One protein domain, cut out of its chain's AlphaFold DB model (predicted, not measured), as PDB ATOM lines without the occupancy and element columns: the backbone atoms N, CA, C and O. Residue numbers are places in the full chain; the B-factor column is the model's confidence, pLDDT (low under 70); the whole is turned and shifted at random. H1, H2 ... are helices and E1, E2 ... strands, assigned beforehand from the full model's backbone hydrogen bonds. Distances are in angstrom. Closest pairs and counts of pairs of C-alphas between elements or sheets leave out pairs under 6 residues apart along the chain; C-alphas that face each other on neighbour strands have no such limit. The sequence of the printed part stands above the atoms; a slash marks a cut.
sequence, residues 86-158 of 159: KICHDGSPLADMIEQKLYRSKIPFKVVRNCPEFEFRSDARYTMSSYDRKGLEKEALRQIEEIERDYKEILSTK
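This is residues 86 to 158 of the 159 residues of an uncharacterized protein of Candidatus Yanofskybacteria bacterium (UniProt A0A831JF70). A small three-stranded sheet has one short helix, H1, packed over E2 and E1, and one long helix, H2, runs past this body, crossing H1 and coming near the E3 edge of the sheet. H2 makes the longest axis; residues 130 to 132 and 153 to 156 of it stick out at its two ends. The printed part has 73 residues, in the order E1, H1, E2, E3, H2; the sheet is mixed, in the order E2, E1, E3, and the class is mixed, helices and strands. It is only just compact, close to loose, with a radius of gyration of the C-alphas of 13.3 A, and elongated, spanning 46 by 24 by 18 A.

E1 is residues 86 to 89, 9.4 A long, from C-alpha 86 at (46.445, 36.551, 33.544). H1 is residues 93 to 104, 17.2 A. E2 is residues 109 to 113, 12.8 A, and E3 residues 119 to 122, 10.1 A. H2 is residues 130 to 156, 38.9 A, ending at C-alpha 156 at (31.268, 19.440, 15.226).

E1 is parallel to E2, with N 87 and O 110 at 2.8 A, and antiparallel to E3, with N 86 and O 121 at 2.8 A. E1, H1 and E2 form a strand-helix-strand unit, two parallel strands with a helix between, its crossover right-handed. H1 is on the sheet at a height of 10.0 A, along the strands. H1 and H2 touch, H2 with residues 140 to 151 alone, at a steep tilt of 48 degrees, opposite ways; the closest C-alphas, of Ile 98 and Ile 147, are 6.5 A apart. H2 is on the sheet too; the closest C-alphas of E3 and H2, of Ser 122 and Glu 137, are 7.5 A apart. The helices and the sheet make two layers, helices on one face of a sheet. Every O i to N i+4 pair is within hydrogen-bond range in H2, and 7 of 8 in H1.

The C-alphas of Thr 127 and Lys 158, the two farthest apart, are 46.0 A apart. The printed part has no cut, and the link from E3 to H2 is short, the other links tight. Mean pLDDT of the printed part is 73.5; residues 120 to 134, 136 and 157 to 158 are under 70.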
ATOM      1  N   LYS A  86      47.047  35.563  34.437       76.44
ATOM      2  CA  LYS A  86      46.445  36.551  33.544       76.44
ATOM      3  C   LYS A  86      45.889  35.837  32.330       76.44
ATOM      4  O   LYS A  86      46.604  35.093  31.666       76.44
ATOM      5  N   ILE A  87      44.626  36.098  32.047       76.56
ATOM      6  CA  ILE A  87      43.932  35.582  30.879       76.56
ATOM      7  C   ILE A  87      43.621  36.776  29.994       76.56
ATOM      8  O   ILE A  87      42.833  37.645  30.365       76.56
ATOM      9  N   CYS A  88      44.289  36.840  28.853       81.31
ATOM     10  CA  CYS A  88      43.969  37.757  27.777       81.31
ATOM     11  C   CYS A  88      42.689  37.263  27.105       81.31
ATOM     12  O   CYS A  88      42.591  36.103  26.713       81.31
ATOM     13  N   HIS A  89      41.702  38.141  27.017       84.12
ATOM     14  CA  HIS A  89      40.367  37.834  26.541       84.12
ATOM     15  C   HIS A  89      40.091  38.663  25.289       84.12
ATOM     16  O   HIS A  89      39.997  39.894  25.351       84.12
ATOM     17  N   ASP A  90      39.961  37.977  24.157       83.56
ATOM     18  CA  ASP A  90      39.725  38.564  22.832       83.56
ATOM     19  C   ASP A  90      38.243  38.862  22.547       83.56
ATOM     20  O   ASP A  90      37.912  39.522  21.567       83.56
ATOM     21  N   GLY A  91      37.341  38.414  23.427       82.44
ATOM     22  CA  GLY A  91      35.894  38.602  23.275       82.44
ATOM     23  C   GLY A  91      35.219  37.491  22.472       82.44
ATOM     24  O   GLY A  91      34.038  37.604  22.153       82.44
ATOM     25  N   SER A  92      35.950  36.427  22.128       84.56
ATOM     26  CA  SER A  92      35.380  35.268  21.453       84.56
ATOM     27  C   SER A  92      34.465  34.455  22.387       84.56
ATOM     28  O   SER A  92      34.702  34.396  23.597       84.56
ATOM     29  N   PRO A  93      33.465  33.730  21.845       85.12
ATOM     30  CA  PRO A  93      32.627  32.828  22.643       85.12
ATOM     31  C   PRO A  93      33.418  31.736  23.379       85.12
ATOM     32  O   PRO A  93      32.998  31.263  24.435       85.12
ATOM     33  N   LEU A  94      34.567  31.328  22.826       81.75
ATOM     34  CA  LEU A  94      35.482  30.393  23.478       81.75
ATOM     35  C   LEU A  94      36.141  31.038  24.704       81.75
ATOM     36  O   LEU A  94      36.143  30.426  25.770       81.75
ATOM     37  N   ALA A  95      36.643  32.270  24.574       82.62
ATOM     38  CA  ALA A  95      37.225  33.012  25.690       82.62
ATOM     39  C   ALA A  95      36.206  33.235  26.821       82.62
ATOM     40  O   ALA A  95      36.534  32.970  27.980       82.62
ATOM     41  N   ASP A  96      34.954  33.583  26.492       84.06
ATOM     42  CA  ASP A  96      33.874  33.737  27.481       84.06
ATOM     43  C   ASP A  96      33.599  32.415  28.221       84.06
ATOM     44  O   ASP A  96      33.420  32.379  29.443       84.06
ATOM     45  N   MET A  97      33.575  31.296  27.490       83.25
ATOM     46  CA  MET A  97      33.338  29.980  28.081       83.25
ATOM     47  C   MET A  97      34.502  29.539  28.981       83.25
ATOM     48  O   MET A  97      34.269  28.962  30.050       83.25
ATOM     49  N   ILE A  98      35.743  29.828  28.577       81.81
ATOM     50  CA  ILE A  98      36.937  29.588  29.391       81.81
ATOM     51  C   ILE A  98      36.887  30.438  30.668       81.81
ATOM     52  O   ILE A  98      37.066  29.887  31.755       81.81
ATOM     53  N   GLU A  99      36.570  31.736  30.574       83.06
ATOM     54  CA  GLU A  99      36.408  32.628  31.733       83.06
ATOM     55  C   GLU A  99      35.376  32.065  32.720       83.06
ATOM     56  O   GLU A  99      35.673  31.898  33.905       83.06
ATOM     57  N   GLN A 100      34.181  31.703  32.243       83.69
ATOM     58  CA  GLN A 100      33.108  31.189  33.100       83.69
ATOM     59  C   GLN A 100      33.477  29.879  33.804       83.69
ATOM     60  O   GLN A 100      33.179  29.702  34.992       83.69
ATOM     61  N   LYS A 101      34.109  28.941  33.091       82.00
ATOM     62  CA  LYS A 101      34.510  27.655  33.673       82.00
ATOM     63  C   LYS A 101      35.672  27.829  34.658       82.00
ATOM     64  O   LYS A 101      35.605  27.281  35.759       82.00
ATOM     65  N   LEU A 102      36.666  28.661  34.343       78.25
ATOM     66  CA  LEU A 102      37.752  28.981  35.275       78.25
ATOM     67  C   LEU A 102      37.248  29.743  36.504       78.25
ATOM     68  O   LEU A 102      37.736  29.490  37.605       78.25
ATOM     69  N   TYR A 103      36.219  30.587  36.382       77.19
ATOM     70  CA  TYR A 103      35.605  31.267  37.531       77.19
ATOM     71  C   TYR A 103      35.071  30.284  38.581       77.19
ATOM     72  O   TYR A 103      35.150  30.549  39.782       77.19
ATOM     73  N   ARG A 104      34.594  29.111  38.152       77.56
ATOM     74  CA  ARG A 104      34.133  28.036  39.047       77.56
ATOM     75  C   ARG A 104      35.275  27.209  39.642       77.56
ATOM     76  O   ARG A 104      35.068  26.519  40.638       77.56
ATOM     77  N   SER A 105      36.473  27.282  39.067       73.75
ATOM     78  CA  SER A 105      37.667  26.630  39.612       73.75
ATOM     79  C   SER A 105      38.161  27.349  40.877       73.75
ATOM     80  O   SER A 105      37.777  28.484  41.148       73.75
ATOM     81  N   LYS A 106      39.052  26.725  41.658       70.06
ATOM     82  CA  LYS A 106      39.773  27.398  42.761       70.06
ATOM     83  C   LYS A 106      41.019  28.155  42.285       70.06
ATOM     84  O   LYS A 106      41.773  28.655  43.112       70.06
ATOM     85  N   ILE A 107      41.239  28.225  40.973       72.88
ATOM     86  CA  ILE A 107      42.417  28.851  40.388       72.88
ATOM     87  C   ILE A 107      42.258  30.378  40.478       72.88
ATOM     88  O   ILE A 107      41.225  30.909  40.061       72.88
ATOM     89  N   PRO A 108      43.243  31.099  41.031       72.69
ATOM     90  CA  PRO A 108      43.276  32.556  41.017       72.69
ATOM     91  C   PRO A 108      43.654  33.074  39.622       72.69
ATOM     92  O   PRO A 108      44.725  32.753  39.101       72.69
ATOM     93  N   PHE A 109      42.803  33.898  39.013       75.38
ATOM     94  CA  PHE A 109      43.086  34.520  37.718       75.38
ATOM     95  C   PHE A 109      42.487  35.926  37.611       75.38
ATOM     96  O   PHE A 109      41.560  36.284  38.334       75.38
ATOM     97  N   LYS A 110      43.018  36.709  36.673       76.81
ATOM     98  CA  LYS A 110      42.537  38.025  36.267       76.81
ATOM     99  C   LYS A 110      42.323  38.033  34.764       76.81
ATOM    100  O   LYS A 110      43.175  37.565  34.010       76.81
ATOM    101  N   VAL A 111      41.208  38.613  34.345       78.12
ATOM    102  CA  VAL A 111      40.873  38.773  32.933       78.12
ATOM    103  C   VAL A 111      41.336  40.144  32.461       78.12
ATOM    104  O   VAL A 111      41.017  41.167  33.068       78.12
ATOM    105  N   VAL A 112      42.095  40.163  31.372       81.69
ATOM    106  CA  VAL A 112      42.450  41.369  30.629       81.69
ATOM    107  C   VAL A 112      41.602  41.361  29.365       81.69
ATOM    108  O   VAL A 112      41.795  40.518  28.497       81.69
ATOM    109  N   ARG A 113      40.612  42.254  29.291       80.69
ATOM    110  CA  ARG A 113      39.700  42.352  28.142       80.69
ATOM    111  C   ARG A 113      40.334  43.138  26.994       80.69
ATOM    112  O   ARG A 113      41.225  43.954  27.224       80.69
ATOM    113  N   ASN A 114      39.801  42.938  25.788       75.44
ATOM    114  CA  ASN A 114      40.216  43.605  24.548       75.44
ATOM    115  C   ASN A 114      41.656  43.279  24.137       75.44
ATOM    116  O   ASN A 114      42.387  44.137  23.640       75.44
ATOM    117  N   CYS A 115      42.077  42.038  24.371       77.88
ATOM    118  CA  CYS A 115      43.349  41.560  23.855       77.88
ATOM    119  C   CYS A 115      43.216  41.180  22.369       77.88
ATOM    120  O   CYS A 115      42.136  40.772  21.951       77.88
ATOM    121  N   PRO A 116      44.291  41.296  21.566       77.19
ATOM    122  CA  PRO A 116      44.265  40.896  20.156       77.19
ATOM    123  C   PRO A 116      43.985  39.401  19.958       77.19
ATOM    124  O   PRO A 116      43.420  39.009  18.944       77.19
ATOM    125  N   GLU A 117      44.396  38.584  20.926       76.94
ATOM    126  CA  GLU A 117      44.262  37.133  20.927       76.94
ATOM    127  C   GLU A 117      44.033  36.623  22.354       76.94
ATOM    128  O   GLU A 117      44.415  37.278  23.337       76.94
ATOM    129  N   PHE A 118      43.393  35.456  22.465       72.88
ATOM    130  CA  PHE A 118      43.326  34.729  23.724       72.88
ATOM    131  C   PHE A 118      44.718  34.216  24.099       72.88
ATOM    132  O   PHE A 118      45.358  33.493  23.339       72.88
ATOM    133  N   GLU A 119      45.184  34.571  25.292       75.94
ATOM    134  CA  GLU A 119      46.513  34.191  25.766       75.94
ATOM    135  C   GLU A 119      46.505  33.975  27.275       75.94
ATOM    136  O   GLU A 119      45.896  34.723  28.042       75.94
ATOM    137  N   PHE A 120      47.241  32.967  27.717       66.06
ATOM    138  CA  PHE A 120      47.455  32.683  29.122       66.06
ATOM    139  C   PHE A 120      48.860  33.126  29.537       66.06
ATOM    140  O   PHE A 120      49.860  32.606  29.045       66.06
ATOM    141  N   ARG A 121      48.949  34.079  30.470       66.62
ATOM    142  CA  ARG A 121      50.212  34.623  30.986       66.62
ATOM    143  C   ARG A 121      50.313  34.411  32.489       66.62
ATOM    144  O   ARG A 121      49.377  34.705  33.227       66.62
ATOM    145  N   SER A 122      51.479  34.014  32.982       59.09
ATOM    146  CA  SER A 122      51.786  34.144  34.408       59.09
ATOM    147  C   SER A 122      52.457  35.487  34.688       59.09
ATOM    148  O   SER A 122      53.314  35.943  33.929       59.09
ATOM    149  N   ASP A 123      52.049  36.177  35.759       55.72
ATOM    150  CA  ASP A 123      52.699  37.432  36.144       55.72
ATOM    151  C   ASP A 123      54.087  37.106  36.725       55.72
ATOM    152  O   ASP A 123      54.226  36.683  37.871       55.72
ATOM    153  N   ALA A 124      55.132  37.256  35.907       46.22
ATOM    154  CA  ALA A 124      56.512  36.899  36.250       46.22
ATOM    155  C   ALA A 124      57.167  37.837  37.284       46.22
ATOM    156  O   ALA A 124      58.335  37.658  37.620       46.22
ATOM    157  N   ARG A 125      56.442  38.850  37.776       47.12
ATOM    158  CA  ARG A 125      57.000  39.947  38.582       47.12
ATOM    159  C   ARG A 125      57.359  39.579  40.022       47.12
ATOM    160  O   ARG A 125      58.064  40.353  40.659       47.12
ATOM    161  N   TYR A 126      56.942  38.417  40.521       42.72
ATOM    162  CA  TYR A 126      57.262  37.985  41.882       42.72
ATOM    163  C   TYR A 126      57.965  36.626  41.878       42.72
ATOM    164  O   TYR A 126      57.434  35.619  41.405       42.72
ATOM    165  N   THR A 127      59.192  36.608  42.400       37.12
ATOM    166  CA  THR A 127      60.010  35.408  42.603       37.12
ATOM    167  C   THR A 127      59.406  34.548  43.711       37.12
ATOM    168  O   THR A 127      59.742  34.691  44.882       37.12
ATOM    169  N   MET A 128      58.495  33.649  43.347       48.94
ATOM    170  CA  MET A 128      58.151  32.499  44.183       48.94
ATOM    171  C   MET A 128      59.136  31.350  43.966       48.94
ATOM    172  O   MET A 128      59.827  31.292  42.943       48.94
ATOM    173  N   SER A 129      59.135  30.385  44.895       47.66
ATOM    174  CA  SER A 129      59.673  29.063  44.591       47.66
ATOM    175  C   SER A 129      58.942  28.537  43.349       47.66
ATOM    176  O   SER A 129      57.720  28.624  43.210       47.66
ATOM    177  N   SER A 130      59.702  28.045  42.383       48.19
ATOM    178  CA  SER A 130      59.204  27.665  41.060       48.19
ATOM    179  C   SER A 130      58.176  26.520  41.073       48.19
ATOM    180  O   SER A 130      57.589  26.232  40.031       48.19
ATOM    181  N   TYR A 131      57.948  25.876  42.224       41.09
ATOM    182  CA  TYR A 131      57.108  24.689  42.379       41.09
ATOM    183  C   TYR A 131      55.605  24.997  42.407       41.09
ATOM    184  O   TYR A 131      54.864  24.424  41.609       41.09
ATOM    185  N   ASP A 132      55.153  25.937  43.240       62.97
ATOM    186  CA  ASP A 132      53.717  26.249  43.356       62.97
ATOM    187  C   ASP A 132      53.179  26.939  42.092       62.97
ATOM    188  O   ASP A 132      52.057  26.676  41.654       62.97
ATOM    189  N   ARG A 133      54.009  27.771  41.442       62.72
ATOM    190  CA  ARG A 133      53.646  28.447  40.186       62.72
ATOM    191  C   ARG A 133      53.428  27.449  39.049       62.72
ATOM    192  O   ARG A 133      52.398  27.499  38.385       62.72
ATOM    193  N   LYS A 134      54.375  26.526  38.843       66.38
ATOM    194  CA  LYS A 134      54.290  25.517  37.774       66.38
ATOM    195  C   LYS A 134      53.110  24.568  37.973       66.38
ATOM    196  O   LYS A 134      52.503  24.152  36.992       66.38
ATOM    197  N   GLY A 135      52.782  24.230  39.222       70.69
ATOM    198  CA  GLY A 135      51.610  23.413  39.542       70.69
ATOM    199  C   GLY A 135      50.300  24.094  39.141       70.69
ATOM    200  O   GLY A 135      49.481  23.487  38.453       70.69
ATOM    201  N   LEU A 136      50.136  25.369  39.507       69.81
ATOM    202  CA  LEU A 136      48.961  26.168  39.147       69.81
ATOM    203  C   LEU A 136      48.846  26.403  37.636       69.81
ATOM    204  O   LEU A 136      47.763  26.234  37.082       69.81
ATOM    205  N   GLU A 137      49.948  26.750  36.964       71.88
ATOM    206  CA  GLU A 137      49.993  26.907  35.502       71.88
ATOM    207  C   GLU A 137      49.581  25.610  34.798       71.88
ATOM    208  O   GLU A 137      48.738  25.633  33.906       71.88
ATOM    209  N   LYS A 138      50.127  24.467  35.229       78.12
ATOM    210  CA  LYS A 138      49.818  23.163  34.636       78.12
ATOM    211  C   LYS A 138      48.346  22.788  34.803       78.12
ATOM    212  O   LYS A 138      47.742  22.292  33.859       78.12
ATOM    213  N   GLU A 139      47.772  23.017  35.981       80.06
ATOM    214  CA  GLU A 139      46.360  22.716  36.229       80.06
ATOM    215  C   GLU A 139      45.427  23.656  35.455       80.06
ATOM    216  O   GLU A 139      44.423  23.206  34.907       80.06
ATOM    217  N   ALA A 140      45.777  24.940  35.344       75.44
ATOM    218  CA  ALA A 140      45.028  25.891  34.528       75.44
ATOM    219  C   ALA A 140      45.064  25.519  33.040       75.44
ATOM    220  O   ALA A 140      44.016  25.490  32.401       75.44
ATOM    221  N   LEU A 141      46.242  25.177  32.505       80.50
ATOM    222  CA  LEU A 141      46.399  24.729  31.119       80.50
ATOM    223  C   LEU A 141      45.600  23.453  30.845       80.50
ATOM    224  O   LEU A 141      44.856  23.411  29.873       80.50
ATOM    225  N   ARG A 142      45.666  22.460  31.743       84.94
ATOM    226  CA  ARG A 142      44.874  21.226  31.634       84.94
ATOM    227  C   ARG A 142      43.376  21.524  31.538       84.94
ATOM    228  O   ARG A 142      42.691  20.951  30.699       84.94
ATOM    229  N   GLN A 143      42.863  22.424  32.381       82.00
ATOM    230  CA  GLN A 143      41.454  22.822  32.323       82.00
ATOM    231  C   GLN A 143      41.127  23.566  31.025       82.00
ATOM    232  O   GLN A 143      40.091  23.293  30.433       82.00
ATOM    233  N   ILE A 144      41.993  24.466  30.550       80.75
ATOM    234  CA  ILE A 144      41.789  25.174  29.276       80.75
ATOM    235  C   ILE A 144      41.726  24.182  28.105       80.75
ATOM    236  O   ILE A 144      40.778  24.238  27.328       80.75
ATOM    237  N   GLU A 145      42.660  23.233  28.019       83.81
ATOM    238  CA  GLU A 145      42.692  22.204  26.969       83.81
ATOM    239  C   GLU A 145      41.411  21.353  26.949       83.81
ATOM    240  O   GLU A 145      40.860  21.063  25.885       83.81
ATOM    241  N   GLU A 146      40.897  20.975  28.124       85.50
ATOM    242  CA  GLU A 146      39.620  20.262  28.239       85.50
ATOM    243  C   GLU A 146      38.455  21.102  27.708       85.50
ATOM    244  O   GLU A 146      37.606  20.597  26.976       85.50
ATOM    245  N   ILE A 147      38.437  22.397  28.018       82.88
ATOM    246  CA  ILE A 147      37.391  23.322  27.574       82.88
ATOM    247  C   ILE A 147      37.439  23.528  26.059       82.88
ATOM    248  O   ILE A 147      36.391  23.542  25.412       82.88
ATOM    249  N   GLU A 148      38.634  23.666  25.489       80.94
ATOM    250  CA  GLU A 148      38.821  23.773  24.043       80.94
ATOM    251  C   GLU A 148      38.362  22.510  23.312       80.94
ATOM    252  O   GLU A 148      37.757  22.604  22.240       80.94
ATOM    253  N   ARG A 149      38.628  21.327  23.881       84.62
ATOM    254  CA  ARG A 149      38.146  20.055  23.335       84.62
ATOM    255  C   ARG A 149      36.619  19.995  23.351       84.62
ATOM    256  O   ARG A 149      36.032  19.771  22.296       84.62
ATOM    257  N   ASP A 150      35.994  20.274  24.497       82.69
ATOM    258  CA  ASP A 150      34.530  20.304  24.627       82.69
ATOM    259  C   ASP A 150      33.905  21.278  23.610       82.69
ATOM    260  O   ASP A 150      32.892  20.984  22.979       82.69
ATOM    261  N   TYR A 151      34.521  22.451  23.418       78.12
ATOM    262  CA  TYR A 151      34.045  23.447  22.459       78.12
ATOM    263  C   TYR A 151      34.090  22.942  21.016       78.12
ATOM    264  O   TYR A 151      33.129  23.115  20.265       78.12
ATOM    265  N   LYS A 152      35.197  22.301  20.622       84.12
ATOM    266  CA  LYS A 152      35.352  21.711  19.286       84.12
ATOM    267  C   LYS A 152      34.314  20.617  19.040       84.12
ATOM    268  O   LYS A 152      33.745  20.583  17.953       84.12
ATOM    269  N   GLU A 153      34.025  19.790  20.044       84.44
ATOM    270  CA  GLU A 153      32.975  18.764  19.978       84.44
ATOM    271  C   GLU A 153      31.571  19.373  19.825       84.44
ATOM    272  O   GLU A 153      30.766  18.892  19.029       84.44
ATOM    273  N   ILE A 154      31.273  20.474  20.524       80.12
ATOM    274  CA  ILE A 154      30.005  21.209  20.361       80.12
ATOM    275  C   ILE A 154      29.875  21.779  18.942       80.12
ATOM    276  O   ILE A 154      28.793  21.757  18.355       80.12
ATOM    277  N   LEU A 155      30.962  22.305  18.373       77.44
ATOM    278  CA  LEU A 155      30.948  22.844  17.013       77.44
ATOM    279  C   LEU A 155      30.797  21.753  15.948       77.44
ATOM    280  O   LEU A 155      30.137  21.998  14.942       77.44
ATOM    281  N   SER A 156      31.368  20.565  16.163       78.25
ATOM    282  CA  SER A 156      31.268  19.440  15.226       78.25
ATOM    283  C   SER A 156      29.942  18.680  15.302       78.25
ATOM    284  O   SER A 156      29.624  17.925  14.387       78.25
ATOM    285  N   THR A 157      29.170  18.862  16.377       69.94
ATOM    286  CA  THR A 157      27.851  18.238  16.581       69.94
ATOM    287  C   THR A 157      26.675  19.149  16.224       69.94
ATOM    288  O   THR A 157      25.524  18.718  16.317       69.94
ATOM    289  N   LYS A 158      26.929  20.387  15.777       50.72
ATOM    290  CA  LYS A 158      25.886  21.214  15.157       50.72
ATOM    291  C   LYS A 158      25.532  20.639  13.772       50.72
ATOM    292  O   LYS A 158      26.453  20.465  12.977       50.72
TER     293      LYS A 158